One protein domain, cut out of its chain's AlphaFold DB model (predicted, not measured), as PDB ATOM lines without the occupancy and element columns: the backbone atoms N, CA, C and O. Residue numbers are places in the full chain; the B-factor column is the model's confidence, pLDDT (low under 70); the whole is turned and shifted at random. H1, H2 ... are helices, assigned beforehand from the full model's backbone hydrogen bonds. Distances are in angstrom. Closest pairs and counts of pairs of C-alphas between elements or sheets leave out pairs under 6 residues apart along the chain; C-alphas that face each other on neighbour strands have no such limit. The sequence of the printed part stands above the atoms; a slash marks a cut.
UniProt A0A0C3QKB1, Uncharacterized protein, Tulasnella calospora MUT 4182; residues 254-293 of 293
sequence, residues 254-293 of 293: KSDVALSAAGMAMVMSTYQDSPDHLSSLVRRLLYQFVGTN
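This is residues 254 to 293 of the 293 residues of an uncharacterized protein of Tulasnella calospora MUT 4182 (UniProt A0A0C3QKB1). A long helix, H1, and a shorter helix, H2, make a corner like an L: H1 is the long arm, and H2 is set crosswise near the last residues of H1, reached through a short turn of chain. Residues 254 to 266 of H1 stick out, with no C-alpha 8 or more residues apart along the chain within 10 A of theirs, and make much of the length. The printed part has 40 residues, with two named helices in the order H1, H2 and no named strand; the class is all helix. The whole is elongated, spanning 31 by 18 by 17 A, and only just loose, close to compact, with a radius of gyration of the C-alphas of 11.0 A.

H1, residues 254 to 273, stands free over residues 254 to 266. H2, residues 280 to 290, is about perpendicular to H1, their lines standing at 81 degrees. The two are close but not clearly touching, with 1 pair of C-alphas within 8 A: the closest C-alphas, those of Tyr 271 and Arg 283, are 7.5 A apart. Their centres are 15.5 A apart. In both H1 and H2 every O i to N i+4 pair is within hydrogen-bond range.

H1 begins at C-alpha 254, at (260.100, 246.609, 204.175), and ends at C-alpha 273, at (239.785, 227.585, 199.940), 28.2 A from first to last C-alpha. A short link of 6 residues follows, in which residues 275 to 277 are helix without a name. H2 runs 15.1 A from Ser 280 to Val 290, whose C-alpha is at (235.295, 241.420, 202.126).

The two C-alphas farthest apart are those of Lys 254 and Asp 276, 31.7 A. The printed part has no cut, and Asn 293 is the chain's last residue. The mean pLDDT of the printed part is 85.5; residues 254 and 293 are under 70.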
ATOM      1  N   LYS A 254     260.460 247.441 205.335       68.69
ATOM      2  CA  LYS A 254     260.100 246.609 204.175       68.69
ATOM      3  C   LYS A 254     259.920 245.140 204.557       68.69
ATOM      4  O   LYS A 254     259.070 244.471 203.984       68.69
ATOM      5  N   SER A 255     260.704 244.643 205.516       74.69
ATOM      6  CA  SER A 255     260.584 243.259 205.977       74.69
ATOM      7  C   SER A 255     259.313 243.034 206.792       74.69
ATOM      8  O   SER A 255     258.657 242.019 206.604       74.69
ATOM      9  N   ASP A 256     258.935 243.975 207.659       77.50
ATOM     10  CA  ASP A 256     257.738 243.810 208.494       77.50
ATOM     11  C   ASP A 256     256.470 243.901 207.645       77.50
ATOM     12  O   ASP A 256     255.588 243.061 207.786       77.50
ATOM     13  N   VAL A 257     256.437 244.823 206.675       82.94
ATOM     14  CA  VAL A 257     255.364 244.882 205.672       82.94
ATOM     15  C   VAL A 257     255.290 243.586 204.866       82.94
ATOM     16  O   VAL A 257     254.195 243.084 204.646       82.94
ATOM     17  N   ALA A 258     256.425 243.006 204.461       84.12
ATOM     18  CA  ALA A 258     256.432 241.738 203.732       84.12
ATOM     19  C   ALA A 258     255.915 240.565 204.583       84.12
ATOM     20  O   ALA A 258     255.143 239.751 204.084       84.12
ATOM     21  N   LEU A 259     256.292 240.491 205.865       84.62
ATOM     22  CA  LEU A 259     255.789 239.466 206.782       84.62
ATOM     23  C   LEU A 259     254.283 239.630 207.029       84.62
ATOM     24  O   LEU A 259     253.549 238.646 207.005       84.62
ATOM     25  N   SER A 260     253.815 240.866 207.220       86.81
ATOM     26  CA  SER A 260     252.388 241.174 207.356       86.81
ATOM     27  C   SER A 260     251.610 240.855 206.080       86.81
ATOM     28  O   SER A 260     250.540 240.262 206.165       86.81
ATOM     29  N   ALA A 261     252.157 241.183 204.908       91.12
ATOM     30  CA  ALA A 261     251.554 240.859 203.620       91.12
ATOM     31  C   ALA A 261     251.473 239.341 203.405       91.12
ATOM     32  O   ALA A 261     250.421 238.843 203.023       91.12
ATOM     33  N   ALA A 262     252.536 238.595 203.723       90.88
ATOM     34  CA  ALA A 262     252.534 237.134 203.663       90.88
ATOM     35  C   ALA A 262     251.529 236.515 204.652       90.88
ATOM     36  O   ALA A 262     250.794 235.600 204.294       90.88
ATOM     37  N   GLY A 263     251.455 237.042 205.879       90.06
ATOM     38  CA  GLY A 263     250.461 236.634 206.873       90.06
ATOM     39  C   GLY A 263     249.030 236.851 206.385       90.06
ATOM     40  O   GLY A 263     248.202 235.947 206.471       90.06
ATOM     41  N   MET A 264     248.758 238.021 205.810       90.81
ATOM     42  CA  MET A 264     247.449 238.348 205.254       90.81
ATOM     43  C   MET A 264     247.114 237.502 204.021       90.81
ATOM     44  O   MET A 264     245.982 237.049 203.888       90.81
ATOM     45  N   ALA A 265     248.097 237.223 203.160       92.88
ATOM     46  CA  ALA A 265     247.931 236.335 202.013       92.88
ATOM     47  C   ALA A 265     247.542 234.911 202.446       92.88
ATOM     48  O   ALA A 265     246.629 234.333 201.866       92.88
ATOM     49  N   MET A 266     248.158 234.370 203.508       91.38
ATOM     50  CA  MET A 266     247.768 233.067 204.067       91.38
ATOM     51  C   MET A 266     246.337 233.075 204.622       91.38
ATOM     52  O   MET A 266     245.585 232.129 204.391       91.38
ATOM     53  N   VAL A 267     245.944 234.139 205.333       90.88
ATOM     54  CA  VAL A 267     244.569 234.297 205.841       90.88
ATOM     55  C   VAL A 267     243.566 234.384 204.690       90.88
ATOM     56  O   VAL A 267     242.508 233.771 204.759       90.88
ATOM     57  N   MET A 268     243.902 235.105 203.621       91.06
ATOM     58  CA  MET A 268     243.033 235.253 202.453       91.06
ATOM     59  C   MET A 268     242.917 233.967 201.632       91.06
ATOM     60  O   MET A 268     241.811 233.614 201.239       91.06
ATOM     61  N   SER A 269     244.008 233.220 201.447       92.06
ATOM     62  CA  SER A 269     243.956 231.900 200.801       92.06
ATOM     63  C   SER A 269     243.120 230.913 201.620       92.06
ATOM     64  O   SER A 269     242.218 230.283 201.080       92.06
ATOM     65  N   THR A 270     243.308 230.848 202.944       91.44
ATOM     66  CA  THR A 270     242.457 229.989 203.795       91.44
ATOM     67  C   THR A 270     240.996 230.431 203.814       91.44
ATOM     68  O   THR A 270     240.109 229.585 203.875       91.44
ATOM     69  N   TYR A 271     240.727 231.733 203.729       90.06
ATOM     70  CA  TYR A 271     239.371 232.260 203.607       90.06
ATOM     71  C   TYR A 271     238.679 231.833 202.301       90.06
ATOM     72  O   TYR A 271     237.481 231.559 202.320       90.06
ATOM     73  N   GLN A 272     239.424 231.752 201.194       89.00
ATOM     74  CA  GLN A 272     238.915 231.320 199.888       89.00
ATOM     75  C   GLN A 272     238.736 229.801 199.794       89.00
ATOM     76  O   GLN A 272     237.666 229.344 199.402       89.00
ATOM     77  N   ASP A 273     239.748 229.029 200.193       90.62
ATOM     78  CA  ASP A 273     239.785 227.585 199.940       90.62
ATOM     79  C   ASP A 273     239.083 226.762 201.029       90.62
ATOM     80  O   ASP A 273     238.551 225.682 200.767       90.62
ATOM     81  N   SER A 274     239.132 227.203 202.291       89.44
ATOM     82  CA  SER A 274     238.662 226.410 203.437       89.44
ATOM     83  C   SER A 274     238.319 227.290 204.650       89.44
ATOM     84  O   SER A 274     239.029 227.274 205.666       89.44
ATOM     85  N   PRO A 275     237.202 228.045 204.600       83.94
ATOM     86  CA  PRO A 275     236.836 229.008 205.641       83.94
ATOM     87  C   PRO A 275     236.534 228.371 207.009       83.94
ATOM     88  O   PRO A 275     236.472 229.084 208.014       83.94
ATOM     89  N   ASP A 276     236.356 227.051 207.088       86.62
ATOM     90  CA  ASP A 276     236.108 226.320 208.338       86.62
ATOM     91  C   ASP A 276     237.347 226.175 209.233       86.62
ATOM     92  O   ASP A 276     237.217 225.941 210.434       86.62
ATOM     93  N   HIS A 277     238.550 226.373 208.686       87.69
ATOM     94  CA  HIS A 277     239.788 226.386 209.470       87.69
ATOM     95  C   HIS A 277     240.058 227.729 210.161       87.69
ATOM     96  O   HIS A 277     240.935 227.818 211.024       87.69
ATOM     97  N   LEU A 278     239.305 228.778 209.820       86.06
ATOM     98  CA  LEU A 278     239.415 230.077 210.469       86.06
ATOM     99  C   LEU A 278     238.594 230.121 211.760       86.06
ATOM    100  O   LEU A 278     237.488 229.593 211.861       86.06
ATOM    101  N   SER A 279     239.121 230.842 212.751       86.75
ATOM    102  CA  SER A 279     238.362 231.214 213.947       86.75
ATOM    103  C   SER A 279     237.031 231.862 213.553       86.75
ATOM    104  O   SER A 279     236.989 232.728 212.678       86.75
ATOM    105  N   SER A 280     235.949 231.496 214.245       83.38
ATOM    106  CA  SER A 280     234.606 232.029 213.989       83.38
ATOM    107  C   SER A 280     234.543 233.559 214.055       83.38
ATOM    108  O   SER A 280     233.776 234.171 213.314       83.38
ATOM    109  N   LEU A 281     235.376 234.184 214.895       86.62
ATOM    110  CA  LEU A 281     235.504 235.637 214.986       86.62
ATOM    111  C   LEU A 281     236.172 236.227 213.739       86.62
ATOM    112  O   LEU A 281     235.640 237.161 213.148       86.62
ATOM    113  N   VAL A 282     237.304 235.656 213.315       85.19
ATOM    114  CA  VAL A 282     238.037 236.112 212.122       85.19
ATOM    115  C   VAL A 282     237.158 235.960 210.887       85.19
ATOM    116  O   VAL A 282     237.003 236.901 210.121       85.19
ATOM    117  N   ARG A 283     236.496 234.810 210.755       85.62
ATOM    118  CA  ARG A 283     235.571 234.523 209.662       85.62
ATOM    119  C   ARG A 283     234.432 235.545 209.578       85.62
ATOM    120  O   ARG A 283     234.154 236.049 208.498       85.62
ATOM    121  N   ARG A 284     233.793 235.887 210.705       85.62
ATOM    122  CA  ARG A 284     232.722 236.905 210.741       85.62
ATOM    123  C   ARG A 284     233.216 238.292 210.338       85.62
ATOM    124  O   ARG A 284     232.520 238.970 209.593       85.62
ATOM    125  N   LEU A 285     234.397 238.696 210.808       87.75
ATOM    126  CA  LEU A 285     234.993 239.978 210.420       87.75
ATOM    127  C   LEU A 285     235.295 240.008 208.920       87.75
ATOM    128  O   LEU A 285     234.918 240.960 208.246       87.75
ATOM    129  N   LEU A 286     235.918 238.957 208.381       87.00
ATOM    130  CA  LEU A 286     236.224 238.877 206.952       87.00
ATOM    131  C   LEU A 286     234.957 238.903 206.092       87.00
ATOM    132  O   LEU A 286     234.921 239.654 205.126       87.00
ATOM    133  N   TYR A 287     233.890 238.208 206.493       86.50
ATOM    134  CA  TYR A 287     232.599 238.302 205.804       86.50
ATOM    135  C   TYR A 287     232.022 239.723 205.786       86.50
ATOM    136  O   TYR A 287     231.420 240.112 204.793       86.50
ATOM    137  N   GLN A 288     232.199 240.508 206.855       87.94
ATOM    138  CA  GLN A 288     231.710 241.891 206.903       87.94
ATOM    139  C   GLN A 288     232.537 242.851 206.041       87.94
ATOM    140  O   GLN A 288     231.970 243.763 205.450       87.94
ATOM    141  N   PHE A 289     233.860 242.674 205.990       86.81
ATOM    142  CA  PHE A 289     234.752 243.590 205.268       86.81
ATOM    143  C   PHE A 289     234.962 243.225 203.797       86.81
ATOM    144  O   PHE A 289     235.147 244.119 202.979       86.81
ATOM    145  N   VAL A 290     234.979 241.932 203.471       86.19
ATOM    146  CA  VAL A 290     235.295 241.420 202.126       86.19
ATOM    147  C   VAL A 290     234.040 240.936 201.395       86.19
ATOM    148  O   VAL A 290     233.996 240.996 200.171       86.19
ATOM    149  N   GLY A 291     232.995 240.539 202.125       77.75
ATOM    150  CA  GLY A 291     231.800 239.908 201.560       77.75
ATOM    151  C   GLY A 291     231.941 238.391 201.484       77.75
ATOM    152  O   GLY A 291     233.019 237.851 201.698       77.75
ATOM    153  N   THR A 292     230.840 237.680 201.247       72.75
ATOM    154  CA  THR A 292     230.865 236.230 201.005       72.75
ATOM    155  C   THR A 292     231.510 235.936 199.654       72.75
ATOM    156  O   THR A 292     231.145 236.587 198.675       72.75
ATOM    157  N   ASN A 293     232.422 234.961 199.605       57.56
ATOM    158  CA  ASN A 293     232.773 234.308 198.340       57.56
ATOM    159  C   ASN A 293     231.563 233.558 197.779       57.56
ATOM    160  O   ASN A 293     230.814 232.978 198.603       57.56
TER     161      ASN A 293